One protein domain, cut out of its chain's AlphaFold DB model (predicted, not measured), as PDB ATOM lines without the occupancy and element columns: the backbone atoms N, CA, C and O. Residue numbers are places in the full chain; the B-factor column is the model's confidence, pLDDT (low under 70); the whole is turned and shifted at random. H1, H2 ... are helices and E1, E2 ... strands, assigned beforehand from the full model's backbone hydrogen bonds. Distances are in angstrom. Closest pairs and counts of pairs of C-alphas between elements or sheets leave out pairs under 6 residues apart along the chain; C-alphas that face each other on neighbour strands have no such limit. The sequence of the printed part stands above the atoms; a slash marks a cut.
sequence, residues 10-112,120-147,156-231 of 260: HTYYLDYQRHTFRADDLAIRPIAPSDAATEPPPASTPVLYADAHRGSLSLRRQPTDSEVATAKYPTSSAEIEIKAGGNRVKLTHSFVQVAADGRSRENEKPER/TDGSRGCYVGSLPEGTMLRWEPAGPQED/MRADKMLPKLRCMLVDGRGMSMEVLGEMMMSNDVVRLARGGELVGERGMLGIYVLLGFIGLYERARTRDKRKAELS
ATOM      1  N   HIS A  10     -28.293 -41.976  47.805       89.50
ATOM      2  CA  HIS A  10     -27.616 -40.688  47.847       89.50
ATOM      3  C   HIS A  10     -28.653 -39.589  48.051       89.50
ATOM      4  O   HIS A  10     -29.604 -39.469  47.276       89.50
ATOM      5  N   THR A  11     -28.471 -38.794  49.099       91.44
ATOM      6  CA  THR A  11     -29.426 -37.753  49.477       91.44
ATOM      7  C   THR A  11     -28.920 -36.387  49.036       91.44
ATOM      8  O   THR A  11     -27.733 -36.076  49.163       91.44
ATOM      9  N   TYR A  12     -29.829 -35.568  48.523       92.31
ATOM     10  CA  TYR A  12     -29.565 -34.224  48.041       92.31
ATOM     11  C   TYR A  12     -30.558 -33.240  48.652       92.31
ATOM     12  O   TYR A  12     -31.767 -33.479  48.659       92.31
ATOM     13  N   TYR A  13     -30.028 -32.117  49.120       92.25
ATOM     14  CA  TYR A  13     -30.783 -30.948  49.527       92.25
ATOM     15  C   TYR A  13     -30.996 -30.024  48.335       92.25
ATOM     16  O   TYR A  13     -30.075 -29.780  47.551       92.25
ATOM     17  N   LEU A  14     -32.203 -29.487  48.232       91.06
ATOM     18  CA  LEU A  14     -32.608 -28.509  47.242       91.06
ATOM     19  C   LEU A  14     -32.679 -27.133  47.925       91.06
ATOM     20  O   LEU A  14     -33.685 -26.769  48.533       91.06
ATOM     21  N   ASP A  15     -31.577 -26.389  47.863       87.44
ATOM     22  CA  ASP A  15     -31.405 -25.075  48.485       87.44
ATOM     23  C   ASP A  15     -31.968 -23.968  47.583       87.44
ATOM     24  O   ASP A  15     -31.332 -23.551  46.615       87.44
ATOM     25  N   TYR A  16     -33.193 -23.529  47.872       77.12
ATOM     26  CA  TYR A  16     -33.898 -22.525  47.076       77.12
ATOM     27  C   TYR A  16     -33.698 -21.113  47.633       77.12
ATOM     28  O   TYR A  16     -34.142 -20.817  48.748       77.12
ATOM     29  N   GLN A  17     -33.179 -20.201  46.808       66.12
ATOM     30  CA  GLN A  17     -33.358 -18.766  47.027       66.12
ATOM     31  C   GLN A  17     -34.622 -18.316  46.296       66.12
ATOM     32  O   GLN A  17     -34.672 -18.197  45.075       66.12
ATOM     33  N   ARG A  18     -35.692 -18.127  47.074       57.16
ATOM     34  CA  ARG A  18     -37.011 -17.770  46.546       57.16
ATOM     35  C   ARG A  18     -37.004 -16.318  46.092       57.16
ATOM     36  O   ARG A  18     -36.970 -15.420  46.936       57.16
ATOM     37  N   HIS A  19     -37.127 -16.083  44.791       51.84
ATOM     38  CA  HIS A  19     -37.380 -14.744  44.277       51.84
ATOM     39  C   HIS A  19     -38.858 -14.610  43.951       51.84
ATOM     40  O   HIS A  19     -39.471 -15.420  43.260       51.84
ATOM     41  N   THR A  20     -39.463 -13.551  44.466       42.72
ATOM     42  CA  THR A  20     -40.916 -13.405  44.515       42.72
ATOM     43  C   THR A  20     -41.595 -13.273  43.153       42.72
ATOM     44  O   THR A  20     -42.820 -13.325  43.130       42.72
ATOM     45  N   PHE A  21     -40.879 -13.166  42.017       42.75
ATOM     46  CA  PHE A  21     -41.558 -12.800  40.769       42.75
ATOM     47  C   PHE A  21     -41.213 -13.499  39.446       42.75
ATOM     48  O   PHE A  21     -42.123 -13.509  38.618       42.75
ATOM     49  N   ARG A  22     -40.028 -14.070  39.144       51.19
ATOM     50  CA  ARG A  22     -39.765 -14.528  37.742       51.19
ATOM     51  C   ARG A  22     -38.823 -15.720  37.520       51.19
ATOM     52  O   ARG A  22     -38.942 -16.371  36.479       51.19
ATOM     53  N   ALA A  23     -37.932 -16.022  38.450       60.53
ATOM     54  CA  ALA A  23     -37.000 -17.141  38.363       60.53
ATOM     55  C   ALA A  23     -36.591 -17.510  39.786       60.53
ATOM     56  O   ALA A  23     -36.245 -16.606  40.539       60.53
ATOM     57  N   ASP A  24     -36.697 -18.780  40.162       76.69
ATOM     58  CA  ASP A  24     -36.091 -19.258  41.404       76.69
ATOM     59  C   ASP A  24     -34.766 -19.929  41.064       76.69
ATOM     60  O   ASP A  24     -34.725 -20.801  40.191       76.69
ATOM     61  N   ASP A  25     -33.722 -19.547  41.795       82.81
ATOM     62  CA  ASP A  25     -32.415 -20.177  41.695       82.81
ATOM     63  C   ASP A  25     -32.319 -21.255  42.774       82.81
ATOM     64  O   ASP A  25     -32.602 -21.038  43.961       82.81
ATOM     65  N   LEU A  26     -31.932 -22.446  42.343       88.44
ATOM     66  CA  LEU A  26     -31.824 -23.629  43.174       88.44
ATOM     67  C   LEU A  26     -30.388 -24.143  43.147       88.44
ATOM     68  O   LEU A  26     -29.859 -24.460  42.085       88.44
ATOM     69  N   ALA A  27     -29.778 -24.311  44.316       91.12
ATOM     70  CA  ALA A  27     -28.536 -25.056  44.467       91.12
ATOM     71  C   ALA A  27     -28.825 -26.476  44.976       91.12
ATOM     72  O   ALA A  27     -29.472 -26.677  46.000       91.12
ATOM     73  N   ILE A  28     -28.318 -27.483  44.270       93.00
ATOM     74  CA  ILE A  28     -28.490 -28.894  44.626       93.00
ATOM     75  C   ILE A  28     -27.223 -29.347  45.340       93.00
ATOM     76  O   ILE A  28     -26.141 -29.361  44.750       93.00
ATOM     77  N   ARG A  29     -27.341 -29.703  46.618       93.25
ATOM     78  CA  ARG A  29     -26.202 -29.995  47.499       93.25
ATOM     79  C   ARG A  29     -26.291 -31.426  48.021       93.25
ATOM     80  O   ARG A  29     -27.355 -31.813  48.492       93.25
ATOM     81  N   PRO A  30     -25.217 -32.226  47.975       91.38
ATOM     82  CA  PRO A  30     -25.238 -33.551  48.573       91.38
ATOM     83  C   PRO A  30     -25.348 -33.440  50.094       91.38
ATOM     84  O   PRO A  30     -24.829 -32.508  50.710       91.38
ATOM     85  N   ILE A  31     -26.006 -34.419  50.691       89.06
ATOM     86  CA  ILE A  31     -26.103 -34.594  52.133       89.06
ATOM     87  C   ILE A  31     -25.328 -35.860  52.475       89.06
ATOM     88  O   ILE A  31     -25.529 -36.908  51.856       89.06
ATOM     89  N   ALA A  32     -24.406 -35.753  53.431       81.50
ATOM     90  CA  ALA A  32     -23.620 -36.902  53.851       81.50
ATOM     91  C   ALA A  32     -24.547 -38.003  54.407       81.50
ATOM     92  O   ALA A  32     -25.523 -37.691  55.093       81.50
ATOM     93  N   PRO A  33     -24.259 -39.289  54.153       73.50
ATOM     94  CA  PRO A  33     -24.911 -40.364  54.885       73.50
ATOM     95  C   PRO A  33     -24.699 -40.155  56.389       73.50
ATOM     96  O   PRO A  33     -23.592 -39.833  56.820       73.50
ATOM     97  N   SER A  34     -25.756 -40.312  57.181       65.75
ATOM     98  CA  SER A  34     -25.692 -40.221  58.640       65.75
ATOM     99  C   SER A  34     -26.405 -41.413  59.245       65.75
ATOM    100  O   SER A  34     -27.543 -41.705  58.879       65.75
ATOM    101  N   ASP A  35     -25.739 -42.058  60.198       55.81
ATOM    102  CA  ASP A  35     -26.320 -43.122  61.019       55.81
ATOM    103  C   ASP A  35     -27.205 -42.556  62.147       55.81
ATOM    104  O   ASP A  35     -27.878 -43.299  62.862       55.81
ATOM    105  N   ALA A  36     -27.215 -41.231  62.335       56.88
ATOM    106  CA  ALA A  36     -28.040 -40.579  63.339       56.88
ATOM    107  C   ALA A  36     -29.487 -40.415  62.853       56.88
ATOM    108  O   ALA A  36     -29.752 -40.170  61.679       56.88
ATOM    109  N   ALA A  37     -30.437 -40.391  63.793       58.31
ATOM    110  CA  ALA A  37     -31.844 -40.051  63.532       58.31
ATOM    111  C   ALA A  37     -32.057 -38.607  63.010       58.31
ATOM    112  O   ALA A  37     -33.192 -38.150  62.877       58.31
ATOM    113  N   THR A  38     -30.974 -37.862  62.779       62.66
ATOM    114  CA  THR A  38     -30.972 -36.504  62.243       62.66
ATOM    115  C   THR A  38     -30.082 -36.462  61.008       62.66
ATOM    116  O   THR A  38     -28.930 -36.900  61.032       62.66
ATOM    117  N   GLU A  39     -30.646 -35.918  59.937       66.69
ATOM    118  CA  GLU A  39     -29.942 -35.624  58.698       66.69
ATOM    119  C   GLU A  39     -28.834 -34.582  58.950       66.69
ATOM    120  O   GLU A  39     -29.086 -33.579  59.628       66.69
ATOM    121  N   PRO A  40     -27.605 -34.799  58.451       73.75
ATOM    122  CA  PRO A  40     -26.529 -33.837  58.609       73.75
ATOM    123  C   PRO A  40     -26.784 -32.612  57.717       73.75
ATOM    124  O   PRO A  40     -27.570 -32.680  56.769       73.75
ATOM    125  N   PRO A  41     -26.131 -31.471  57.988       80.88
ATOM    126  CA  PRO A  41     -26.263 -30.307  57.123       80.88
ATOM    127  C   PRO A  41     -25.791 -30.621  55.690       80.88
ATOM    128  O   PRO A  41     -24.879 -31.436  55.504       80.88
ATOM    129  N   PRO A  42     -26.378 -29.968  54.670       85.19
ATOM    130  CA  PRO A  42     -25.942 -30.130  53.291       85.19
ATOM    131  C   PRO A  42     -24.499 -29.663  53.111       85.19
ATOM    132  O   PRO A  42     -24.030 -28.744  53.786       85.19
ATOM    133  N   ALA A  43     -23.801 -30.272  52.156       84.94
ATOM    134  CA  ALA A  43     -22.449 -29.870  51.810       84.94
ATOM    135  C   ALA A  43     -22.392 -28.406  51.339       84.94
ATOM    136  O   ALA A  43     -23.300 -27.880  50.678       84.94
ATOM    137  N   SER A  44     -21.270 -27.751  51.636       82.38
ATOM    138  CA  SER A  44     -21.020 -26.354  51.269       82.38
ATOM    139  C   SER A  44     -20.880 -26.137  49.760       82.38
ATOM    140  O   SER A  44     -21.122 -25.026  49.286       82.38
ATOM    141  N   THR A  45     -20.560 -27.179  48.992       88.06
ATOM    142  CA  THR A  45     -20.401 -27.110  47.536       88.06
ATOM    143  C   THR A  45     -21.599 -27.748  46.822       88.06
ATOM    144  O   THR A  45     -21.860 -28.938  47.027       88.06
ATOM    145  N   PRO A  46     -22.332 -26.996  45.981       90.00
ATOM    146  CA  PRO A  46     -23.366 -27.557  45.114       90.00
ATOM    147  C   PRO A  46     -22.780 -28.480  44.041       90.00
ATOM    148  O   PRO A  46     -21.672 -28.258  43.556       90.00
ATOM    149  N   VAL A  47     -23.543 -29.499  43.648       92.31
ATOM    150  CA  VAL A  47     -23.214 -30.384  42.514       92.31
ATOM    151  C   VAL A  47     -23.914 -29.963  41.226       92.31
ATOM    152  O   VAL A  47     -23.418 -30.249  40.139       92.31
ATOM    153  N   LEU A  48     -25.062 -29.295  41.346       92.38
ATOM    154  CA  LEU A  48     -25.834 -28.742  40.240       92.38
ATOM    155  C   LEU A  48     -26.530 -27.459  40.694       92.38
ATOM    156  O   LEU A  48     -26.807 -27.265  41.882       92.38
ATOM    157  N   TYR A  49     -26.861 -26.629  39.719       91.81
ATOM    158  CA  TYR A  49     -27.697 -25.447  39.856       91.81
ATOM    159  C   TYR A  49     -28.918 -25.602  38.956       91.81
ATOM    160  O   TYR A  49     -28.820 -26.229  37.897       91.81
ATOM    161  N   ALA A  50     -30.056 -25.053  39.365       90.12
ATOM    162  CA  ALA A  50     -31.265 -25.046  38.564       90.12
ATOM    163  C   ALA A  50     -31.907 -23.666  38.526       90.12
ATOM    164  O   ALA A  50     -32.043 -23.030  39.567       90.12
ATOM    165  N   ASP A  51     -32.382 -23.276  37.348       89.50
ATOM    166  CA  ASP A  51     -33.207 -22.082  37.167       89.50
ATOM    167  C   ASP A  51     -34.630 -22.522  36.884       89.50
ATOM    168  O   ASP A  51     -34.933 -23.083  35.823       89.50
ATOM    169  N   ALA A  52     -35.511 -22.296  37.851       85.25
ATOM    170  CA  ALA A  52     -36.922 -22.598  37.716       85.25
ATOM    171  C   ALA A  52     -37.665 -21.350  37.235       85.25
ATOM    172  O   ALA A  52     -37.890 -20.392  37.976       85.25
ATOM    173  N   HIS A  53     -38.102 -21.388  35.984       84.56
ATOM    174  CA  HIS A  53     -38.983 -20.398  35.383       84.56
ATOM    175  C   HIS A  53     -40.415 -20.929  35.284       84.56
ATOM    176  O   HIS A  53     -40.716 -22.119  35.457       84.56
ATOM    177  N   ARG A  54     -41.347 -20.031  34.954       82.50
ATOM    178  CA  ARG A  54     -42.740 -20.408  34.709       82.50
ATOM    179  C   ARG A  54     -42.822 -21.362  33.513       82.50
ATOM    180  O   ARG A  54     -42.741 -20.937  32.366       82.50
ATOM    181  N   GLY A  55     -43.065 -22.639  33.791       84.25
ATOM    182  CA  GLY A  55     -43.241 -23.675  32.772       84.25
ATOM    183  C   GLY A  55     -41.946 -24.287  32.229       84.25
ATOM    184  O   GLY A  55     -42.027 -25.109  31.314       84.25
ATOM    185  N   SER A  56     -40.780 -23.923  32.767       90.12
ATOM    186  CA  SER A  56     -39.499 -24.512  32.368       90.12
ATOM    187  C   SER A  56     -38.462 -24.491  33.487       90.12
ATOM    188  O   SER A  56     -38.401 -23.533  34.246       90.12
ATOM    189  N   LEU A  57     -37.610 -25.506  33.519       91.31
ATOM    190  CA  LEU A  57     -36.489 -25.670  34.437       91.31
ATOM    191  C   LEU A  57     -35.235 -25.964  33.621       91.31
ATOM    192  O   LEU A  57     -35.283 -26.836  32.751       91.31
ATOM    193  N   SER A  58     -34.129 -25.294  33.919       93.00
ATOM    194  CA  SER A  58     -32.823 -25.570  33.310       93.00
ATOM    195  C   SER A  58     -31.827 -25.976  34.387       93.00
ATOM    196  O   SER A  58     -31.762 -25.332  35.423       93.00
ATOM    197  N   LEU A  59     -31.064 -27.047  34.157       92.75
ATOM    198  CA  LEU A  59     -29.995 -27.515  35.039       92.75
ATOM    199  C   LEU A  59     -28.630 -27.176  34.464       92.75
ATOM    200  O   LEU A  59     -28.393 -27.347  33.268       92.75
ATOM    201  N   ARG A  60     -27.712 -26.766  35.337       91.75
ATOM    202  CA  ARG A  60     -26.344 -26.352  35.011       91.75
ATOM    203  C   ARG A  60     -25.363 -26.913  36.042       91.75
ATOM    204  O   ARG A  60     -25.742 -27.177  37.181       91.75
ATOM    205  N   ARG A  61     -24.102 -27.123  35.650       87.56
ATOM    206  CA  ARG A  61     -23.038 -27.573  36.576       87.56
ATOM    207  C   ARG A  61     -22.430 -26.417  37.361       87.56
ATOM    208  O   ARG A  61     -22.118 -26.582  38.534       87.56
ATOM    209  N   GLN A  62     -22.324 -25.255  36.730       85.69
ATOM    210  CA  GLN A  62     -21.961 -23.988  37.354       85.69
ATOM    211  C   GLN A  62     -22.979 -22.903  36.975       85.69
ATOM    212  O   GLN A  62     -23.635 -23.027  35.937       85.69
ATOM    213  N   PRO A  63     -23.080 -21.804  37.744       82.06
ATOM    214  CA  PRO A  63     -24.012 -20.709  37.452       82.06
ATOM    215  C   PRO A  63     -23.800 -20.031  36.091       82.06
ATOM    216  O   PRO A  63     -24.687 -19.334  35.610       82.06
ATOM    217  N   THR A  64     -22.635 -20.206  35.468       81.94
ATOM    218  CA  THR A  64     -22.288 -19.627  34.160       81.94
ATOM    219  C   THR A  64     -22.177 -20.663  33.044       81.94
ATOM    220  O   THR A  64     -21.936 -20.286  31.899       81.94
ATOM    221  N   ASP A  65     -22.326 -21.953  33.354       84.56
ATOM    222  CA  ASP A  65     -22.192 -23.021  32.363       84.56
ATOM    223  C   ASP A  65     -23.410 -23.090  31.437       84.56
ATOM    224  O   ASP A  65     -24.512 -22.635  31.764       84.56
ATOM    225  N   SER A  66     -23.220 -23.734  30.285       85.56
ATOM    226  CA  SER A  66     -24.325 -24.172  29.438       85.56
ATOM    227  C   SER A  66     -25.233 -25.158  30.176       85.56
ATOM    228  O   SER A  66     -24.785 -25.928  31.031       85.56
ATOM    229  N   GLU A  67     -26.508 -25.182  29.795       90.69
ATOM    230  CA  GLU A  67     -27.454 -26.165  30.318       90.69
ATOM    231  C   GLU A  67     -27.004 -27.600  30.021       90.69
ATOM    232  O   GLU A  67     -26.584 -27.932  28.914       90.69
ATOM    233  N   VAL A  68     -27.091 -28.463  31.033       91.31
ATOM    234  CA  VAL A  68     -26.831 -29.904  30.897       91.31
ATOM    235  C   VAL A  68     -28.120 -30.695  30.708       91.31
ATOM    236  O   VAL A  68     -28.111 -31.793  30.146       91.31
ATOM    237  N   ALA A  69     -29.233 -30.142  31.187       93.88
ATOM    238  CA  ALA A  69     -30.547 -30.738  31.074       93.88
ATOM    239  C   ALA A  69     -31.644 -29.689  31.286       93.88
ATOM    240  O   ALA A  69     -31.421 -28.668  31.931       93.88
ATOM    241  N   THR A  70     -32.837 -29.946  30.766       94.81
ATOM    242  CA  THR A  70     -34.005 -29.078  30.904       94.81
ATOM    243  C   THR A  70     -35.268 -29.886  31.147       94.81
ATOM    244  O   THR A  70     -35.378 -31.039  30.735       94.81
ATOM    245  N   ALA A  71     -36.256 -29.268  31.782       93.94
ATOM    246  CA  ALA A  71     -37.625 -29.752  31.792       93.94
ATOM    247  C   ALA A  71     -38.573 -28.644  31.326       93.94
ATOM    248  O   ALA A  71     -38.470 -27.505  31.767       93.94
ATOM    249  N   LYS A  72     -39.522 -28.971  30.451       92.62
ATOM    250  CA  LYS A  72     -40.624 -28.095  30.044       92.62
ATOM    251  C   LYS A  72     -41.920 -28.661  30.589       92.62
ATOM    252  O   LYS A  72     -42.310 -29.762  30.222       92.62
ATOM    253  N   TYR A  73     -42.598 -27.899  31.432       85.50
ATOM    254  CA  TYR A  73     -43.854 -28.268  32.084       85.50
ATOM    255  C   TYR A  73     -44.913 -27.189  31.822       85.50
ATOM    256  O   TYR A  73     -45.263 -26.406  32.711       85.50
ATOM    257  N   PRO A  74     -45.427 -27.099  30.585       73.88
ATOM    258  CA  PRO A  74     -46.453 -26.131  30.223       73.88
ATOM    259  C   PRO A  74     -47.655 -26.179  31.172       73.88
ATOM    260  O   PRO A  74     -48.242 -27.222  31.447       73.88
ATOM    261  N   THR A  75     -48.061 -25.000  31.633       67.12
ATOM    262  CA  THR A  75     -49.164 -24.823  32.596       67.12
ATOM    263  C   THR A  75     -50.529 -25.317  32.110       67.12
ATOM    264  O   THR A  75     -51.389 -25.623  32.930       67.12
ATOM    265  N   SER A  76     -50.738 -25.377  30.793       65.81
ATOM    266  CA  SER A  76     -51.997 -25.767  30.150       65.81
ATOM    267  C   SER A  76     -52.024 -27.217  29.662       65.81
ATOM    268  O   SER A  76     -53.082 -27.687  29.257       65.81
ATOM    269  N   SER A  77     -50.896 -27.937  29.695       69.69
ATOM    270  CA  SER A  77     -50.820 -29.331  29.242       69.69
ATOM    271  C   SER A  77     -50.573 -30.285  30.414       69.69
ATOM    272  O   SER A  77     -50.099 -29.901  31.489       69.69
ATOM    273  N   ALA A  78     -50.973 -31.544  30.216       69.56
ATOM    274  CA  ALA A  78     -50.752 -32.650  31.143       69.56
ATOM    275  C   ALA A  78     -49.314 -33.193  31.115       69.56
ATOM    276  O   ALA A  78     -48.978 -34.058  31.921       69.56
ATOM    277  N   GLU A  79     -48.491 -32.696  30.197       83.25
ATOM    278  CA  GLU A  79     -47.232 -33.320  29.816       83.25
ATOM    279  C   GLU A  79     -46.031 -32.513  30.308       83.25
ATOM    280  O   GLU A  79     -46.057 -31.279  30.326       83.25
ATOM    281  N   ILE A  80     -44.969 -33.222  30.689       88.69
ATOM    282  CA  ILE A  80     -43.666 -32.629  30.995       88.69
ATOM    283  C   ILE A  80     -42.630 -33.264  30.078       88.69
ATOM    284  O   ILE A  80     -42.499 -34.482  30.032       88.69
ATOM    285  N   GLU A  81     -41.888 -32.453  29.339       94.62
ATOM    286  CA  GLU A  81     -40.775 -32.918  28.513       94.62
ATOM    287  C   GLU A  81     -39.473 -32.704  29.277       94.62
ATOM    288  O   GLU A  81     -39.171 -31.577  29.647       94.62
ATOM    289  N   ILE A  82     -38.696 -33.761  29.491       95.12
ATOM    290  CA  ILE A  82     -37.358 -33.700  30.079       95.12
ATOM    291  C   ILE A  82     -36.343 -33.955  28.971       95.12
ATOM    292  O   ILE A  82     -36.479 -34.910  28.208       95.12
ATOM    293  N   LYS A  83     -35.307 -33.128  28.890       94.06
ATOM    294  CA  LYS A  83     -34.147 -33.341  28.025       94.06
ATOM    295  C   LYS A  83     -32.906 -33.378  28.882       94.06
ATOM    296  O   LYS A  83     -32.699 -32.473  29.675       94.06
ATOM    297  N   ALA A  84     -32.068 -34.384  28.705       89.38
ATOM    298  CA  ALA A  84     -30.778 -34.440  29.372       89.38
ATOM    299  C   ALA A  84     -29.765 -35.068  28.413       89.38
ATOM    300  O   ALA A  84     -29.984 -36.174  27.904       89.38
ATOM    301  N   GLY A  85     -28.664 -34.357  28.148       82.75
ATOM    302  CA  GLY A  85     -27.756 -34.702  27.052       82.75
ATOM    303  C   GLY A  85     -28.480 -34.710  25.696       82.75
ATOM    304  O   GLY A  85     -29.303 -33.841  25.422       82.75
ATOM    305  N   GLY A  86     -28.209 -35.713  24.855       82.69
ATOM    306  CA  GLY A  86     -28.893 -35.896  23.562       82.69
ATOM    307  C   GLY A  86     -30.284 -36.539  23.651       82.69
ATOM    308  O   GLY A  86     -30.959 -36.698  22.636       82.69
ATOM    309  N   ASN A  87     -30.715 -36.914  24.854       88.50
ATOM    310  CA  ASN A  87     -31.886 -37.750  25.077       88.50
ATOM    311  C   ASN A  87     -33.095 -36.919  25.534       88.50
ATOM    312  O   ASN A  87     -32.958 -35.830  26.102       88.50
ATOM    313  N   ARG A  88     -34.298 -37.443  25.277       92.19
ATOM    314  CA  ARG A  88     -35.568 -36.803  25.630       92.19
ATOM    315  C   ARG A  88     -36.552 -37.823  26.184       92.19
ATOM    316  O   ARG A  88     -36.710 -38.896  25.618       92.19
ATOM    317  N   VAL A  89     -37.257 -37.428  27.238       92.94
ATOM    318  CA  VAL A  89     -38.306 -38.201  27.903       92.94
ATOM    319  C   VAL A  89     -39.558 -37.350  27.993       92.94
ATOM    320  O   VAL A  89     -39.492 -36.156  28.284       92.94
ATOM    321  N   LYS A  90     -40.710 -37.968  27.762       94.12
ATOM    322  CA  LYS A  90     -42.009 -37.322  27.915       94.12
ATOM    323  C   LYS A  90     -42.754 -37.966  29.073       94.12
ATOM    324  O   LYS A  90     -43.094 -39.142  29.011       94.12
ATOM    325  N   LEU A  91     -42.999 -37.184  30.113       91.69
ATOM    326  CA  LEU A  91     -43.849 -37.551  31.232       91.69
ATOM    327  C   LEU A  91     -45.301 -37.274  30.863       91.69
ATOM    328  O   LEU A  91     -45.668 -36.139  30.546       91.69
ATOM    329  N   THR A  92     -46.126 -38.304  30.946       88.62
ATOM    330  CA  THR A  92     -47.560 -38.242  30.669       88.62
ATOM    331  C   THR A  92     -48.336 -38.627  31.916       88.62
ATOM    332  O   THR A  92     -47.918 -39.497  32.677       88.62
ATOM    333  N   HIS A  93     -49.436 -37.924  32.173       85.50
ATOM    334  CA  HIS A  93     -50.266 -38.198  33.339       85.50
ATOM    335  C   HIS A  93     -51.010 -39.525  33.163       85.50
ATOM    336  O   HIS A  93     -51.715 -39.707  32.173       85.50
ATOM    337  N   SER A  94     -50.908 -40.397  34.160       85.94
ATOM    338  CA  SER A  94     -51.599 -41.683  34.212       85.94
ATOM    339  C   SER A  94     -52.118 -41.957  35.630       85.94
ATOM    340  O   SER A  94     -52.081 -41.082  36.501       85.94
ATOM    341  N   PHE A  95     -52.625 -43.158  35.882       86.81
ATOM    342  CA  PHE A  95     -53.147 -43.585  37.174       86.81
ATOM    343  C   PHE A  95     -52.552 -44.928  37.577       86.81
ATOM    344  O   PHE A  95     -52.299 -45.779  36.734       86.81
ATOM    345  N   VAL A  96     -52.350 -45.129  38.876       86.00
ATOM    346  CA  VAL A  96     -51.883 -46.400  39.438       86.00
ATOM    347  C   VAL A  96     -52.763 -46.867  40.572       86.00
ATOM    348  O   VAL A  96     -53.228 -46.059  41.373       86.00
ATOM    349  N   GLN A  97     -52.903 -48.177  40.700       85.75
ATOM    350  CA  GLN A  97     -53.530 -48.833  41.837       85.75
ATOM    351  C   GLN A  97     -52.495 -49.705  42.551       85.75
ATOM    352  O   GLN A  97     -51.610 -50.278  41.911       85.75
ATOM    353  N   VAL A  98     -52.578 -49.785  43.878       81.25
ATOM    354  CA  VAL A  98     -51.750 -50.709  44.664       81.25
ATOM    355  C   VAL A  98     -52.417 -52.079  44.631       81.25
ATOM    356  O   VAL A  98     -53.560 -52.222  45.056       81.25
ATOM    357  N   ALA A  99     -51.719 -53.074  44.095       76.94
ATOM    358  CA  ALA A  99     -52.156 -54.459  44.099       76.94
ATOM    359  C   ALA A  99     -52.009 -55.077  45.499       76.94
ATOM    360  O   ALA A  99     -51.314 -54.553  46.369       76.94
ATOM    361  N   ALA A 100     -52.650 -56.228  45.717       75.56
ATOM    362  CA  ALA A 100     -52.635 -56.926  47.007       75.56
ATOM    363  C   ALA A 100     -51.222 -57.329  47.478       75.56
ATOM    364  O   ALA A 100     -50.999 -57.519  48.669       75.56
ATOM    365  N   ASP A 101     -50.265 -57.438  46.554       76.56
ATOM    366  CA  ASP A 101     -48.857 -57.723  46.842       76.56
ATOM    367  C   ASP A 101     -48.043 -56.471  47.232       76.56
ATOM    368  O   ASP A 101     -46.829 -56.553  47.419       76.56
ATOM    369  N   GLY A 102     -48.696 -55.310  47.344       73.75
ATOM    370  CA  GLY A 102     -48.085 -54.031  47.691       73.75
ATOM    371  C   GLY A 102     -47.400 -53.313  46.526       73.75
ATOM    372  O   GLY A 102     -46.960 -52.175  46.702       73.75
ATOM    373  N   ARG A 103     -47.318 -53.925  45.335       83.12
ATOM    374  CA  ARG A 103     -46.772 -53.282  44.131       83.12
ATOM    375  C   ARG A 103     -47.839 -52.463  43.427       83.12
ATOM    376  O   ARG A 103     -49.024 -52.776  43.478       83.12
ATOM    377  N   SER A 104     -47.425 -51.414  42.732       83.75
ATOM    378  CA  SER A 104     -48.329 -50.580  41.950       83.75
ATOM    379  C   SER A 104     -48.404 -51.054  40.497       83.75
ATOM    380  O   SER A 104     -47.395 -51.415  39.879       83.75
ATOM    381  N   ARG A 105     -49.609 -51.011  39.931       85.94
ATOM    382  CA  ARG A 105     -49.889 -51.270  38.514       85.94
ATOM    383  C   ARG A 105     -50.597 -50.071  37.905       85.94
ATOM    384  O   ARG A 105     -51.398 -49.430  38.582       85.94
ATOM    385  N   GLU A 106     -50.306 -49.777  36.645       80.88
ATOM    386  CA  GLU A 106     -51.047 -48.767  35.889       80.88
ATOM    387  C   GLU A 106     -52.518 -49.175  35.706       80.88
ATOM    388  O   GLU A 106     -52.820 -50.348  35.479       80.88
ATOM    389  N   ASN A 107     -53.425 -48.208  35.839       76.81
ATOM    390  CA  ASN A 107     -54.862 -48.376  35.654       76.81
ATOM    391  C   ASN A 107     -55.316 -47.568  34.426       76.81
ATOM    392  O   ASN A 107     -55.141 -46.349  34.384       76.81
ATOM    393  N   GLU A 108     -55.904 -48.244  33.434       63.38
ATOM    394  CA  GLU A 108     -56.143 -47.690  32.091       63.38
ATOM    395  C   GLU A 108     -57.181 -46.559  32.031       63.38
ATOM    396  O   GLU A 108     -57.239 -45.852  31.025       63.38
ATOM    397  N   LYS A 109     -57.961 -46.335  33.093       65.56
ATOM    398  CA  LYS A 109     -58.712 -45.103  33.404       65.56
ATOM    399  C   LYS A 109     -59.516 -45.378  34.676       65.56
ATOM    400  O   LYS A 109     -60.293 -46.327  34.672       65.56
ATOM    401  N   PRO A 110     -59.404 -44.555  35.729       62.19
ATOM    402  CA  PRO A 110     -60.184 -44.784  36.933       62.19
ATOM    403  C   PRO A 110     -61.676 -44.609  36.652       62.19
ATOM    404  O   PRO A 110     -62.074 -43.673  35.944       62.19
ATOM    405  N   GLU A 111     -62.501 -45.453  37.268       58.31
ATOM    406  CA  GLU A 111     -63.944 -45.225  37.302       58.31
ATOM    407  C   GLU A 111     -64.215 -43.918  38.066       58.31
ATOM    408  O   GLU A 111     -63.892 -43.762  39.248       58.31
ATOM    409  N   ARG A 112     -64.772 -42.921  37.370       51.75
ATOM    410  CA  ARG A 112     -65.214 -41.668  37.995       51.75
ATOM    411  C   ARG A 112     -66.619 -41.886  38.549       51.75
ATOM    412  O   ARG A 112     -67.534 -42.155  37.779       51.75
ATOM    413  N   THR A 120     -62.848 -43.549  43.126       62.34
ATOM    414  CA  THR A 120     -63.382 -44.485  44.140       62.34
ATOM    415  C   THR A 120     -62.682 -45.838  44.174       62.34
ATOM    416  O   THR A 120     -62.760 -46.525  45.184       62.34
ATOM    417  N   ASP A 121     -61.979 -46.216  43.109       70.12
ATOM    418  CA  ASP A 121     -61.301 -47.517  42.980       70.12
ATOM    419  C   ASP A 121     -59.934 -47.578  43.697       70.12
ATOM    420  O   ASP A 121     -59.205 -48.566  43.600       70.12
ATOM    421  N   GLY A 122     -59.566 -46.518  44.424       71.19
ATOM    422  CA  GLY A 122     -58.271 -46.399  45.094       71.19
ATOM    423  C   GLY A 122     -57.113 -46.032  44.159       71.19
ATOM    424  O   GLY A 122     -55.958 -46.055  44.588       71.19
ATOM    425  N   SER A 123     -57.382 -45.678  42.895       79.31
ATOM    426  CA  SER A 123     -56.329 -45.239  41.981       79.31
ATOM    427  C   SER A 123     -55.794 -43.858  42.337       79.31
ATOM    428  O   SER A 123     -56.508 -42.951  42.769       79.31
ATOM    429  N   ARG A 124     -54.499 -43.681  42.088       78.81
ATOM    430  CA  ARG A 124     -53.736 -42.473  42.395       78.81
ATOM    431  C   ARG A 124     -53.154 -41.911  41.110       78.81
ATOM    432  O   ARG A 124     -52.654 -42.665  40.281       78.81
ATOM    433  N   GLY A 125     -53.217 -40.592  40.943       82.44
ATOM    434  CA  GLY A 125     -52.565 -39.926  39.814       82.44
ATOM    435  C   GLY A 125     -51.052 -40.139  39.868       82.44
ATOM    436  O   GLY A 125     -50.449 -40.045  40.937       82.44
ATOM    437  N   CYS A 126     -50.450 -40.424  38.725       87.88
ATOM    438  CA  CYS A 126     -49.014 -40.619  38.558       87.88
ATOM    439  C   CYS A 126     -48.557 -40.025  37.221       87.88
ATOM    440  O   CYS A 126     -49.366 -39.513  36.442       87.88
ATOM    441  N   TYR A 127     -47.254 -40.091  36.959       91.06
ATOM    442  CA  TYR A 127     -46.684 -39.732  35.667       91.06
ATOM    443  C   TYR A 127     -45.777 -40.840  35.169       91.06
ATOM    444  O   TYR A 127     -44.965 -41.353  35.931       91.06
ATOM    445  N   VAL A 128     -45.899 -41.188  33.895       92.00
ATOM    446  CA  VAL A 128     -45.105 -42.236  33.249       92.00
ATOM    447  C   VAL A 128     -44.283 -41.647  32.116       92.00
ATOM    448  O   VAL A 128     -44.736 -40.728  31.430       92.00
ATOM    449  N   GLY A 129     -43.080 -42.170  31.913       92.56
ATOM    450  CA  GLY A 129     -42.226 -41.808  30.789       92.56
ATOM    451  C   GLY A 129     -41.227 -42.911  30.472       92.56
ATOM    452  O   GLY A 129     -40.806 -43.649  31.359       92.56
ATOM    453  N   SER A 130     -40.837 -43.008  29.204       93.19
ATOM    454  CA  SER A 130     -39.851 -43.984  28.738       93.19
ATOM    455  C   SER A 130     -38.549 -43.287  28.365       93.19
ATOM    456  O   SER A 130     -38.568 -42.269  27.667       93.19
ATOM    457  N   LEU A 131     -37.429 -43.838  28.827       91.12
ATOM    458  CA  LEU A 131     -36.100 -43.469  28.348       91.12
ATOM    459  C   LEU A 131     -35.908 -43.955  26.896       91.12
ATOM    460  O   LEU A 131     -36.606 -44.882  26.473       91.12
ATOM    461  N   PRO A 132     -34.983 -43.364  26.114       88.12
ATOM    462  CA  PRO A 132     -34.788 -43.731  24.707       88.12
ATOM    463  C   PRO A 132     -34.432 -45.200  24.468       88.12
ATOM    464  O   PRO A 132     -34.785 -45.752  23.431       88.12
ATOM    465  N   GLU A 133     -33.767 -45.845  25.425       88.38
ATOM    466  CA  GLU A 133     -33.443 -47.271  25.378       88.38
ATOM    467  C   GLU A 133     -34.622 -48.192  25.755       88.38
ATOM    468  O   GLU A 133     -34.474 -49.410  25.763       88.38
ATOM    469  N   GLY A 134     -35.796 -47.626  26.054       89.69
ATOM    470  CA  GLY A 134     -37.033 -48.357  26.344       89.69
ATOM    471  C   GLY A 134     -37.330 -48.559  27.830       89.69
ATOM    472  O   GLY A 134     -38.419 -49.020  28.172       89.69
ATOM    473  N   THR A 135     -36.415 -48.177  28.725       91.00
ATOM    474  CA  THR A 135     -36.624 -48.230  30.179       91.00
ATOM    475  C   THR A 135     -37.847 -47.404  30.575       91.00
ATOM    476  O   THR A 135     -37.890 -46.199  30.326       91.00
ATOM    477  N   MET A 136     -38.837 -48.026  31.215       93.50
ATOM    478  CA  MET A 136     -40.047 -47.340  31.669       93.50
ATOM    479  C   MET A 136     -39.907 -46.873  33.113       93.50
ATOM    480  O   MET A 136     -39.588 -47.653  34.011       93.50
ATOM    481  N   LEU A 137     -40.185 -45.591  33.326       94.25
ATOM    482  CA  LEU A 137     -40.124 -44.924  34.615       94.25
ATOM    483  C   LEU A 137     -41.503 -44.399  35.006       94.25
ATOM    484  O   LEU A 137     -42.266 -43.920  34.160       94.25
ATOM    485  N   ARG A 138     -41.809 -44.441  36.302       93.94
ATOM    486  CA  ARG A 138     -43.078 -43.947  36.839       93.94
ATOM    487  C   ARG A 138     -42.905 -43.167  38.128       93.94
ATOM    488  O   ARG A 138     -42.382 -43.688  39.102       93.94
ATOM    489  N   TRP A 139     -43.421 -41.946  38.151       93.44
ATOM    490  CA  TRP A 139     -43.470 -41.080  39.319       93.44
ATOM    491  C   TRP A 139     -44.841 -41.189  39.977       93.44
ATOM    492  O   TRP A 139     -45.841 -40.736  39.417       93.44
ATOM    493  N   GLU A 140     -44.898 -41.779  41.165       91.00
ATOM    494  CA  GLU A 140     -46.141 -42.070  41.882       91.00
ATOM    495  C   GLU A 140     -46.103 -41.605  43.347       91.00
ATOM    496  O   GLU A 140     -45.021 -41.514  43.933       91.00
ATOM    497  N   PRO A 141     -47.262 -41.297  43.963       87.00
ATOM    498  CA  PRO A 141     -47.334 -40.936  45.376       87.00
ATOM    499  C   PRO A 141     -46.811 -42.046  46.289       87.00
ATOM    500  O   PRO A 141     -47.151 -43.222  46.125       87.00
ATOM    501  N   ALA A 142     -46.010 -41.659  47.277       84.06
ATOM    502  CA  ALA A 142     -45.505 -42.555  48.303       84.06
ATOM    503  C   ALA A 142     -46.506 -42.686  49.465       84.06
ATOM    504  O   ALA A 142     -47.221 -41.740  49.781       84.06
ATOM    505  N   GLY A 143     -46.517 -43.851  50.121       68.56
ATOM    506  CA  GLY A 143     -47.335 -44.105  51.313       68.56
ATOM    507  C   GLY A 143     -48.793 -44.512  51.036       68.56
ATOM    508  O   GLY A 143     -49.228 -44.543  49.878       68.56
ATOM    509  N   PRO A 144     -49.539 -44.898  52.090       58.31
ATOM    510  CA  PRO A 144     -50.973 -45.162  52.007       58.31
ATOM    511  C   PRO A 144     -51.754 -43.875  51.696       58.31
ATOM    512  O   PRO A 144     -51.271 -42.767  51.915       58.31
ATOM    513  N   GLN A 145     -52.967 -44.018  51.156       50.78
ATOM    514  CA  GLN A 145     -53.882 -42.898  50.922       50.78
ATOM    515  C   GLN A 145     -54.407 -42.394  52.274       50.78
ATOM    516  O   GLN A 145     -55.489 -42.778  52.703       50.78
ATOM    517  N   GLU A 146     -53.619 -41.591  52.985       49.41
ATOM    518  CA  GLU A 146     -54.093 -40.950  54.209       49.41
ATOM    519  C   GLU A 146     -55.106 -39.860  53.847       49.41
ATOM    520  O   GLU A 146     -54.911 -39.090  52.898       49.41
ATOM    521  N   ASP A 147     -56.230 -39.827  54.566       46.62
ATOM    522  CA  ASP A 147     -57.239 -38.790  54.383       46.62
ATOM    523  C   ASP A 147     -56.605 -37.452  54.796       46.62
ATOM    524  O   ASP A 147     -56.107 -37.361  55.925       46.62
ATOM    525  N   MET A 156     -41.380 -30.995  61.426       58.66
ATOM    526  CA  MET A 156     -40.525 -30.709  60.245       58.66
ATOM    527  C   MET A 156     -39.433 -31.763  59.965       58.66
ATOM    528  O   MET A 156     -39.025 -31.953  58.826       58.66
ATOM    529  N   ARG A 157     -38.946 -32.457  61.001       63.88
ATOM    530  CA  ARG A 157     -37.992 -33.571  60.876       63.88
ATOM    531  C   ARG A 157     -38.578 -34.801  60.171       63.88
ATOM    532  O   ARG A 157     -37.897 -35.407  59.356       63.88
ATOM    533  N   ALA A 158     -39.820 -35.166  60.469       64.94
ATOM    534  CA  ALA A 158     -40.519 -36.263  59.810       64.94
ATOM    535  C   ALA A 158     -40.799 -35.945  58.332       64.94
ATOM    536  O   ALA A 158     -40.635 -36.825  57.490       64.94
ATOM    537  N   ASP A 159     -41.098 -34.684  57.996       71.38
ATOM    538  CA  ASP A 159     -41.318 -34.266  56.603       71.38
ATOM    539  C   ASP A 159     -40.085 -34.471  55.706       71.38
ATOM    540  O   ASP A 159     -40.223 -34.732  54.513       71.38
ATOM    541  N   LYS A 160     -38.878 -34.386  56.275       76.00
ATOM    542  CA  LYS A 160     -37.612 -34.619  55.557       76.00
ATOM    543  C   LYS A 160     -37.240 -36.094  55.421       76.00
ATOM    544  O   LYS A 160     -36.353 -36.440  54.649       76.00
ATOM    545  N   MET A 161     -37.897 -36.971  56.176       77.44
ATOM    546  CA  MET A 161     -37.574 -38.400  56.216       77.44
ATOM    547  C   MET A 161     -38.611 -39.266  55.508       77.44
ATOM    548  O   MET A 161     -38.272 -40.366  55.064       77.44
ATOM    549  N   LEU A 162     -39.851 -38.780  55.417       83.62
ATOM    550  CA  LEU A 162     -40.963 -39.483  54.796       83.62
ATOM    551  C   LEU A 162     -41.078 -39.119  53.309       83.62
ATOM    552  O   LEU A 162     -41.154 -37.933  52.971       83.62
ATOM    553  N   PRO A 163     -41.129 -40.116  52.409       86.62
ATOM    554  CA  PRO A 163     -41.305 -39.866  50.990       86.62
ATOM    555  C   PRO A 163     -42.728 -39.376  50.704       86.62
ATOM    556  O   PRO A 163     -43.696 -39.844  51.297       86.62
ATOM    557  N   LYS A 164     -42.838 -38.462  49.743       86.69
ATOM    558  CA  LYS A 164     -44.086 -37.952  49.160       86.69
ATOM    559  C   LYS A 164     -44.332 -38.509  47.768       86.69
ATOM    560  O   LYS A 164     -45.462 -38.828  47.410       86.69
ATOM    561  N   LEU A 165     -43.271 -38.604  46.971       90.69
ATOM    562  CA  LEU A 165     -43.295 -39.131  45.611       90.69
ATOM    563  C   LEU A 165     -42.128 -40.099  45.433       90.69
ATOM    564  O   LEU A 165     -41.052 -39.871  45.984       90.69
ATOM    565  N   ARG A 166     -42.320 -41.146  44.635       93.50
ATOM    566  CA  ARG A 166     -41.281 -42.101  44.236       93.50
ATOM    567  C   ARG A 166     -41.188 -42.169  42.731       93.50
ATOM    568  O   ARG A 166     -42.217 -42.144  42.069       93.50
ATOM    569  N   CYS A 167     -39.977 -42.302  42.215       95.00
ATOM    570  CA  CYS A 167     -39.736 -42.723  40.849       95.00
ATOM    571  C   CYS A 167     -39.417 -44.215  40.865       95.00
ATOM    572  O   CYS A 167     -38.458 -44.637  41.509       95.00
ATOM    573  N   MET A 168     -40.214 -44.992  40.149       94.00
ATOM    574  CA  MET A 168     -40.135 -46.440  40.064       94.00
ATOM    575  C   MET A 168     -39.649 -46.855  38.679       94.00
ATOM    576  O   MET A 168     -40.107 -46.307  37.676       94.00
ATOM    577  N   LEU A 169     -38.787 -47.865  38.625       93.81
ATOM    578  CA  LEU A 169     -38.595 -48.680  37.433       93.81
ATOM    579  C   LEU A 169     -39.831 -49.564  37.237       93.81
ATOM    580  O   LEU A 169     -40.331 -50.159  38.198       93.81
ATOM    581  N   VAL A 170     -40.311 -49.658  36.000       93.00
ATOM    582  CA  VAL A 170     -41.505 -50.425  35.639       93.00
ATOM    583  C   VAL A 170     -41.129 -51.561  34.688       93.00
ATOM    584  O   VAL A 170     -40.361 -51.355  33.748       93.00
ATOM    585  N   ASP A 171     -41.650 -52.769  34.929       90.00
ATOM    586  CA  ASP A 171     -41.444 -53.904  34.021       90.00
ATOM    587  C   ASP A 171     -42.297 -53.788  32.743       90.00
ATOM    588  O   ASP A 171     -43.202 -52.959  32.640       90.00
ATOM    589  N   GLY A 172     -42.062 -54.664  31.763       83.56
ATOM    590  CA  GLY A 172     -42.829 -54.696  30.508       83.56
ATOM    591  C   GLY A 172     -44.335 -54.971  30.662       83.56
ATOM    592  O   GLY A 172     -45.050 -54.973  29.666       83.56
ATOM    593  N   ARG A 173     -44.830 -55.212  31.884       84.00
ATOM    594  CA  ARG A 173     -46.250 -55.417  32.210       84.00
ATOM    595  C   ARG A 173     -46.858 -54.234  32.972       84.00
ATOM    596  O   ARG A 173     -48.004 -54.330  33.413       84.00
ATOM    597  N   GLY A 174     -46.117 -53.142  33.161       84.50
ATOM    598  CA  GLY A 174     -46.608 -51.963  33.878       84.50
ATOM    599  C   GLY A 174     -46.538 -52.081  35.407       84.50
ATOM    600  O   GLY A 174     -47.157 -51.273  36.110       84.50
ATOM    601  N   MET A 175     -45.813 -53.068  35.947       88.81
ATOM    602  CA  MET A 175     -45.669 -53.283  37.391       88.81
ATOM    603  C   MET A 175     -44.448 -52.553  37.948       88.81
ATOM    604  O   MET A 175     -43.375 -52.584  37.347       88.81
ATOM    605  N   SER A 176     -44.583 -51.945  39.129       89.50
ATOM    606  CA  SER A 176     -43.442 -51.361  39.840       89.50
ATOM    607  C   SER A 176     -42.442 -52.436  40.259       89.50
ATOM    608  O   SER A 176     -42.835 -53.433  40.872       89.50
ATOM    609  N   MET A 177     -41.160 -52.190  40.001       89.50
ATOM    610  CA  MET A 177     -40.067 -53.109  40.316       89.50
ATOM    611  C   MET A 177     -39.135 -52.546  41.386       89.50
ATOM    612  O   MET A 177     -39.023 -53.116  42.466       89.50
ATOM    613  N   GLU A 178     -38.490 -51.418  41.098       91.25
ATOM    614  CA  GLU A 178     -37.410 -50.860  41.916       91.25
ATOM    615  C   GLU A 178     -37.611 -49.359  42.120       91.25
ATOM    616  O   GLU A 178     -38.054 -48.665  41.206       91.25
ATOM    617  N   VAL A 179     -37.288 -48.853  43.312       92.19
ATOM    618  CA  VAL A 179     -37.286 -47.412  43.595       92.19
ATOM    619  C   VAL A 179     -35.969 -46.821  43.099       92.19
ATOM    620  O   VAL A 179     -34.911 -47.159  43.614       92.19
ATOM    621  N   LEU A 180     -36.031 -45.904  42.136       93.75
ATOM    622  CA  LEU A 180     -34.858 -45.190  41.615       93.75
ATOM    623  C   LEU A 180     -34.617 -43.859  42.327       93.75
ATOM    624  O   LEU A 180     -33.507 -43.333  42.334       93.75
ATOM    625  N   GLY A 181     -35.661 -43.303  42.932       94.38
ATOM    626  CA  GLY A 181     -35.536 -42.126  43.767       94.38
ATOM    627  C   GLY A 181     -36.830 -41.773  44.470       94.38
ATOM    628  O   GLY A 181     -37.901 -42.291  44.151       94.38
ATOM    629  N   GLU A 182     -36.724 -40.863  45.423       93.75
ATOM    630  CA  GLU A 182     -37.822 -40.394  46.249       93.75
ATOM    631  C   GLU A 182     -37.683 -38.891  46.500       93.75
ATOM    632  O   GLU A 182     -36.600 -38.403  46.815       93.75
ATOM    633  N   MET A 183     -38.787 -38.156  46.421       92.25
ATOM    634  CA  MET A 183     -38.883 -36.783  46.916       92.25
ATOM    635  C   MET A 183     -39.614 -36.801  48.255       92.25
ATOM    636  O   MET A 183     -40.682 -37.409  48.361       92.25
ATOM    637  N   MET A 184     -39.043 -36.154  49.268       89.94
ATOM    638  CA  MET A 184     -39.586 -36.136  50.629       89.94
ATOM    639  C   MET A 184     -40.767 -35.159  50.761       89.94
ATOM    640  O   MET A 184     -40.964 -34.284  49.914       89.94
ATOM    641  N   MET A 185     -41.564 -35.292  51.824       84.38
ATOM    642  CA  MET A 185     -42.733 -34.436  52.110       84.38
ATOM    643  C   MET A 185     -42.394 -32.946  52.196       84.38
ATOM    644  O   MET A 185     -43.183 -32.104  51.750       84.38
ATOM    645  N   SER A 186     -41.193 -32.622  52.667       81.81
ATOM    646  CA  SER A 186     -40.660 -31.261  52.708       81.81
ATOM    647  C   SER A 186     -40.415 -30.645  51.319       81.81
ATOM    648  O   SER A 186     -40.406 -29.422  51.183       81.81
ATOM    649  N   ASN A 187     -40.315 -31.458  50.259       85.56
ATOM    650  CA  ASN A 187     -39.989 -31.094  48.865       85.56
ATOM    651  C   ASN A 187     -38.584 -30.494  48.652       85.56
ATOM    652  O   ASN A 187     -38.182 -30.304  47.506       85.56
ATOM    653  N   ASP A 188     -37.838 -30.212  49.720       87.81
ATOM    654  CA  ASP A 188     -36.460 -29.705  49.702       87.81
ATOM    655  C   ASP A 188     -35.409 -30.825  49.814       87.81
ATOM    656  O   ASP A 188     -34.215 -30.552  49.779       87.81
ATOM    657  N   VAL A 189     -35.836 -32.086  49.927       90.19
ATOM    658  CA  VAL A 189     -34.953 -33.256  50.007       90.19
ATOM    659  C   VAL A 189     -35.356 -34.291  48.961       90.19
ATOM    660  O   VAL A 189     -36.528 -34.666  48.844       90.19
ATOM    661  N   VAL A 190     -34.362 -34.775  48.215       92.94
ATOM    662  CA  VAL A 190     -34.491 -35.869  47.245       92.94
ATOM    663  C   VAL A 190     -33.463 -36.950  47.558       92.94
ATOM    664  O   VAL A 190     -32.307 -36.664  47.856       92.94
ATOM    665  N   ARG A 191     -33.881 -38.208  47.459       93.25
ATOM    666  CA  ARG A 191     -33.028 -39.394  47.553       93.25
ATOM    667  C   ARG A 191     -32.969 -40.067  46.195       93.25
ATOM    668  O   ARG A 191     -34.008 -40.265  45.575       93.25
ATOM    669  N   LEU A 192     -31.782 -40.433  45.737       93.25
ATOM    670  CA  LEU A 192     -31.571 -41.188  44.502       93.25
ATOM    671  C   LEU A 192     -30.924 -42.524  44.853       93.25
ATOM    672  O   LEU A 192     -30.017 -42.568  45.685       93.25
ATOM    673  N   ALA A 193     -31.414 -43.616  44.274       89.38
ATOM    674  CA  ALA A 193     -30.821 -44.932  44.476       89.38
ATOM    675  C   ALA A 193     -29.385 -44.957  43.929       89.38
ATOM    676  O   ALA A 193     -29.019 -44.166  43.055       89.38
ATOM    677  N   ARG A 194     -28.559 -45.867  44.450       75.12
ATOM    678  CA  ARG A 194     -27.193 -46.092  43.957       75.12
ATOM    679  C   ARG A 194     -27.187 -46.344  42.441       75.12
ATOM    680  O   ARG A 194     -28.011 -47.103  41.942       75.12
ATOM    681  N   GLY A 195     -26.267 -45.714  41.709       73.44
ATOM    682  CA  GLY A 195     -26.286 -45.649  40.240       73.44
ATOM    683  C   GLY A 195     -27.058 -44.451  39.667       73.44
ATOM    684  O   GLY A 195     -26.979 -44.188  38.468       73.44
ATOM    685  N   GLY A 196     -27.788 -43.714  40.509       75.62
ATOM    686  CA  GLY A 196     -28.418 -42.430  40.201       75.62
ATOM    687  C   GLY A 196     -27.628 -41.226  40.719       75.62
ATOM    688  O   GLY A 196     -28.199 -40.146  40.853       75.62
ATOM    689  N   GLU A 197     -26.346 -41.382  41.061       84.31
ATOM    690  CA  GLU A 197     -25.529 -40.287  41.584       84.31
ATOM    691  C   GLU A 197     -25.427 -39.147  40.565       84.31
ATOM    692  O   GLU A 197     -25.109 -39.364  39.403       84.31
ATOM    693  N   LEU A 198     -25.620 -37.901  40.998       84.12
ATOM    694  CA  LEU A 198     -25.552 -36.733  40.102       84.12
ATOM    695  C   LEU A 198     -24.121 -36.364  39.671       84.12
ATOM    696  O   LEU A 198     -23.926 -35.441  38.881       84.12
ATOM    697  N   VAL A 199     -23.116 -37.061  40.202       75.62
ATOM    698  CA  VAL A 199     -21.692 -36.797  39.975       75.62
ATOM    699  C   VAL A 199     -21.079 -37.955  39.185       75.62
ATOM    700  O   VAL A 199     -21.376 -39.117  39.442       75.62
ATOM    701  N   GLY A 200     -20.186 -37.636  38.245       70.94
ATOM    702  CA  GLY A 200     -19.492 -38.615  37.402       70.94
ATOM    703  C   GLY A 200     -20.178 -38.875  36.056       70.94
ATOM    704  O   GLY A 200     -21.102 -38.169  35.656       70.94
ATOM    705  N   GLU A 201     -19.694 -39.883  35.326       56.72
ATOM    706  CA  GLU A 201     -20.115 -40.176  33.943       56.72
ATOM    707  C   GLU A 201     -21.472 -40.900  33.836       56.72
ATOM    708  O   GLU A 201     -22.057 -40.955  32.759       56.72
ATOM    709  N   ARG A 202     -22.009 -41.428  34.947       62.78
ATOM    710  CA  ARG A 202     -23.252 -42.230  34.974       62.78
ATOM    711  C   ARG A 202     -24.492 -41.488  35.487       62.78
ATOM    712  O   ARG A 202     -25.574 -42.064  35.508       62.78
ATOM    713  N   GLY A 203     -24.381 -40.204  35.828       79.75
ATOM    714  CA  GLY A 203     -25.452 -39.467  36.515       79.75
ATOM    715  C   GLY A 203     -26.693 -39.107  35.700       79.75
ATOM    716  O   GLY A 203     -27.583 -38.423  36.203       79.75
ATOM    717  N   MET A 204     -26.794 -39.563  34.450       87.75
ATOM    718  CA  MET A 204     -27.909 -39.225  33.562       87.75
ATOM    719  C   MET A 204     -29.257 -39.730  34.076       87.75
ATOM    720  O   MET A 204     -30.229 -38.977  34.052       87.75
ATOM    721  N   LEU A 205     -29.323 -40.968  34.577       89.81
ATOM    722  CA  LEU A 205     -30.554 -41.507  35.162       89.81
ATOM    723  C   LEU A 205     -30.986 -40.680  36.381       89.81
ATOM    724  O   LEU A 205     -32.150 -40.300  36.488       89.81
ATOM    725  N   GLY A 206     -30.031 -40.325  37.245       92.00
ATOM    726  CA  GLY A 206     -30.264 -39.443  38.386       92.00
ATOM    727  C   GLY A 206     -30.828 -38.082  37.979       92.00
ATOM    728  O   GLY A 206     -31.799 -37.617  38.571       92.00
ATOM    729  N   ILE A 207     -30.283 -37.476  36.919       93.31
ATOM    730  CA  ILE A 207     -30.776 -36.209  36.360       93.31
ATOM    731  C   ILE A 207     -32.218 -36.345  35.855       93.31
ATOM    732  O   ILE A 207     -33.036 -35.474  36.147       93.31
ATOM    733  N   TYR A 208     -32.558 -37.424  35.144       93.12
ATOM    734  CA  TYR A 208     -33.936 -37.668  34.697       93.12
ATOM    735  C   TYR A 208     -34.909 -37.782  35.869       93.12
ATOM    736  O   TYR A 208     -35.955 -37.131  35.874       93.12
ATOM    737  N   VAL A 209     -34.547 -38.582  36.872       94.38
ATOM    738  CA  VAL A 209     -35.353 -38.789  38.079       94.38
ATOM    739  C   VAL A 209     -35.559 -37.467  38.824       94.38
ATOM    740  O   VAL A 209     -36.698 -37.107  39.137       94.38
ATOM    741  N   LEU A 210     -34.477 -36.709  39.032       94.44
ATOM    742  CA  LEU A 210     -34.482 -35.409  39.700       94.44
ATOM    743  C   LEU A 210     -35.332 -34.370  38.955       94.44
ATOM    744  O   LEU A 210     -36.185 -33.727  39.565       94.44
ATOM    745  N   LEU A 211     -35.142 -34.226  37.640       93.94
ATOM    746  CA  LEU A 211     -35.928 -33.307  36.809       93.94
ATOM    747  C   LEU A 211     -37.408 -33.671  36.789       93.94
ATOM    748  O   LEU A 211     -38.251 -32.774  36.783       93.94
ATOM    749  N   GLY A 212     -37.732 -34.966  36.820       92.88
ATOM    750  CA  GLY A 212     -39.105 -35.429  36.976       92.88
ATOM    751  C   GLY A 212     -39.716 -34.936  38.281       92.88
ATOM    752  O   GLY A 212     -40.789 -34.339  38.262       92.88
ATOM    753  N   PHE A 213     -39.010 -35.090  39.405       93.44
ATOM    754  CA  PHE A 213     -39.487 -34.600  40.697       93.44
ATOM    755  C   PHE A 213     -39.691 -33.082  40.723       93.44
ATOM    756  O   PHE A 213     -40.789 -32.618  41.042       93.44
ATOM    757  N   ILE A 214     -38.661 -32.311  40.363       91.31
ATOM    758  CA  ILE A 214     -38.717 -30.846  40.429       91.31
ATOM    759  C   ILE A 214     -39.752 -30.313  39.430       91.31
ATOM    760  O   ILE A 214     -40.589 -29.492  39.795       91.31
ATOM    761  N   GLY A 215     -39.776 -30.823  38.196       89.50
ATOM    762  CA  GLY A 215     -40.737 -30.397  37.178       89.50
ATOM    763  C   GLY A 215     -42.192 -30.661  37.579       89.50
ATOM    764  O   GLY A 215     -43.062 -29.815  37.367       89.50
ATOM    765  N   LEU A 216     -42.472 -31.809  38.206       88.06
ATOM    766  CA  LEU A 216     -43.807 -32.129  38.719       88.06
ATOM    767  C   LEU A 216     -44.225 -31.208  39.864       88.06
ATOM    768  O   LEU A 216     -45.360 -30.717  39.878       88.06
ATOM    769  N   TYR A 217     -43.309 -30.948  40.796       86.62
ATOM    770  CA  TYR A 217     -43.531 -30.018  41.897       86.62
ATOM    771  C   TYR A 217     -43.817 -28.596  41.385       86.62
ATOM    772  O   TYR A 217     -44.831 -27.991  41.744       86.62
ATOM    773  N   GLU A 218     -42.991 -28.095  40.469       84.31
ATOM    774  CA  GLU A 218     -43.114 -26.755  39.892       84.31
ATOM    775  C   GLU A 218     -44.394 -26.569  39.072       84.31
ATOM    776  O   GLU A 218     -45.050 -25.517  39.126       84.31
ATOM    777  N   ARG A 219     -44.817 -27.613  38.357       81.12
ATOM    778  CA  ARG A 219     -46.094 -27.616  37.644       81.12
ATOM    779  C   ARG A 219     -47.278 -27.516  38.604       81.12
ATOM    780  O   ARG A 219     -48.177 -26.706  38.364       81.12
ATOM    781  N   ALA A 220     -47.279 -28.300  39.686       78.81
ATOM    782  CA  ALA A 220     -48.327 -28.239  40.706       78.81
ATOM    783  C   ALA A 220     -48.388 -26.843  41.345       78.81
ATOM    784  O   ALA A 220     -49.450 -26.221  41.362       78.81
ATOM    785  N   ARG A 221     -47.230 -26.300  41.736       77.00
ATOM    786  CA  ARG A 221     -47.093 -24.946  42.287       77.00
ATOM    787  C   ARG A 221     -47.661 -23.877  41.354       77.00
ATOM    788  O   ARG A 221     -48.408 -23.006  41.789       77.00
ATOM    789  N   THR A 222     -47.343 -23.948  40.062       74.88
ATOM    790  CA  THR A 222     -47.819 -22.963  39.080       74.88
ATOM    791  C   THR A 222     -49.330 -23.049  38.858       74.88
ATOM    792  O   THR A 222     -49.992 -22.021  38.701       74.88
ATOM    793  N   ARG A 223     -49.894 -24.263  38.859       71.75
ATOM    794  CA  ARG A 223     -51.346 -24.474  38.776       71.75
ATOM    795  C   ARG A 223     -52.058 -23.905  40.002       71.75
ATOM    796  O   ARG A 223     -53.073 -23.233  39.851       71.75
ATOM    797  N   ASP A 224     -51.528 -24.163  41.192       67.88
ATOM    798  CA  ASP A 224     -52.152 -23.738  42.442       67.88
ATOM    799  C   ASP A 224     -52.081 -22.206  42.602       67.88
ATOM    800  O   ASP A 224     -53.078 -21.600  42.988       67.88
ATOM    801  N   LYS A 225     -50.979 -21.563  42.174       67.50
ATOM    802  CA  LYS A 225     -50.887 -20.092  42.049       67.50
ATOM    803  C   LYS A 225     -51.969 -19.525  41.130       67.50
ATOM    804  O   LYS A 225     -52.700 -18.639  41.547       67.50
ATOM    805  N   ARG A 226     -52.136 -20.081  39.923       64.38
ATOM    806  CA  ARG A 226     -53.201 -19.651  38.996       64.38
ATOM    807  C   ARG A 226     -54.596 -19.806  39.595       64.38
ATOM    808  O   ARG A 226     -55.446 -18.956  39.383       64.38
ATOM    809  N   LYS A 227     -54.846 -20.895  40.329       58.66
ATOM    810  CA  LYS A 227     -56.132 -21.107  41.004       58.66
ATOM    811  C   LYS A 227     -56.370 -20.052  42.089       58.66
ATOM    812  O   LYS A 227     -57.491 -19.570  42.195       58.66
ATOM    813  N   ALA A 228     -55.338 -19.711  42.862       53.66
ATOM    814  CA  ALA A 228     -55.407 -18.664  43.877       53.66
ATOM    815  C   ALA A 228     -55.648 -17.277  43.251       53.66
ATOM    816  O   ALA A 228     -56.540 -16.566  43.697       53.66
ATOM    817  N   GLU A 229     -54.922 -16.932  42.181       57.19
ATOM    818  CA  GLU A 229     -55.112 -15.694  41.407       57.19
ATOM    819  C   GLU A 229     -56.554 -15.581  40.886       57.19
ATOM    820  O   GLU A 229     -57.231 -14.598  41.171       57.19
ATOM    821  N   LEU A 230     -57.073 -16.634  40.242       54.94
ATOM    822  CA  LEU A 230     -58.462 -16.674  39.776       54.94
ATOM    823  C   LEU A 230     -59.462 -16.548  40.933       54.94
ATOM    824  O   LEU A 230     -60.443 -15.828  40.814       54.94
ATOM    825  N   SER A 231     -59.237 -17.222  42.067       46.81
ATOM    826  CA  SER A 231     -60.144 -17.099  43.217       46.81
ATOM    827  C   SER A 231     -60.175 -15.694  43.815       46.81
ATOM    828  O   SER A 231     -61.206 -15.320  44.361       46.81
TER     829      SER A 231
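AT A GLANCE: This is residues 10 to 112, 120 to 147 and 156 to 231 of the 260 residues of an uncharacterized protein of Hypoxylon sp. CO27-5 (UniProt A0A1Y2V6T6). A closed barrel of twelve antiparallel strands curls round one long helix, H2, which is threaded through its inside with residues 204 to 222 and runs on past one end to residue 231. The short strand E8 is paired onto E7 outside the ring, and the small helix H1 is not on the barrel. The printed part has 207 residues, with the named elements E1 to E10, H1, E11 to E13 and H2 in chain order, a mixed class of helices and strands. It is compact, with a radius of gyration of the C-alphas of 16.8 A, and spans 48 by 45 by 38 A.

IN THESE COORDINATES: The ring is made of E1, residues 10 to 17, E2, 24 to 31, E3, 48 to 53, E4, 56 to 60, E5, 69 to 72, E6, 80 to 84, E7, 87 to 98, E9, 124 to 130, E10, 136 to 141, E11, 163 to 170, E12, 176 to 184, and E13, 189 to 193. E1 begins at C-alpha 10 (-27.616, -40.688, 47.847) and is 22.7 A long; E7 is 30.8 A long. E8 is residues 104 to 106 and H1 is residues 156 to 159. H2, residues 204 to 231, is 40.3 A long and ends at C-alpha 231 (-60.144, -17.099, 43.217).

HOW THE PARTS SIT: Round the ring run E1, E2, E3, E4, E5, E6, E7, E9, E10, E11, E12, E13 and back to E1. E1 to E8 form a meander, each strand the antiparallel neighbour of the one before, and E11, E12 and E13 form another. In the hairpin of E1 and E2, N 13 and O 29 are 2.8 A apart, within hydrogen-bond range. E13 and E1 close the ring, with N 12 and O 190 at 2.8 A. E7 bends by 66 degrees at residue 93; its pairing is staggered, with E6 (N 89 and O 82, 2.8 A), E9 (N 94 and O 126, 2.9 A) and E8 (N 97 and O 105, 2.9 A). H2 lies inside the barrel, over E5 and E6, at a height over the sheet of 9.6 A, and stands up from it at 73 degrees. The closest C-alphas of E5 and H2 are those of Ala 71 and Gly 215, 6.3 A. The closest C-alphas of E12 and H2 are those of Gly 181 and Val 209, 6.6 A apart. Every O i to N i+4 pair in H2 is within hydrogen-bond range; H1 is too short for one. H1 and H2 are apart.

THE WHOLE: The C-alphas farthest apart, of Thr 64 and Ala 100, are 49.8 A apart. Residues 113 to 119 and 148 to 155 are not printed, with C-alpha gaps of 7.0 A and 19.5 A. The link E2 to E3, residues 32 to 47, is long. Mean pLDDT of the printed part is 81.4; 41 residues are under 70, among them residues 17 to 23 and 224 to 231.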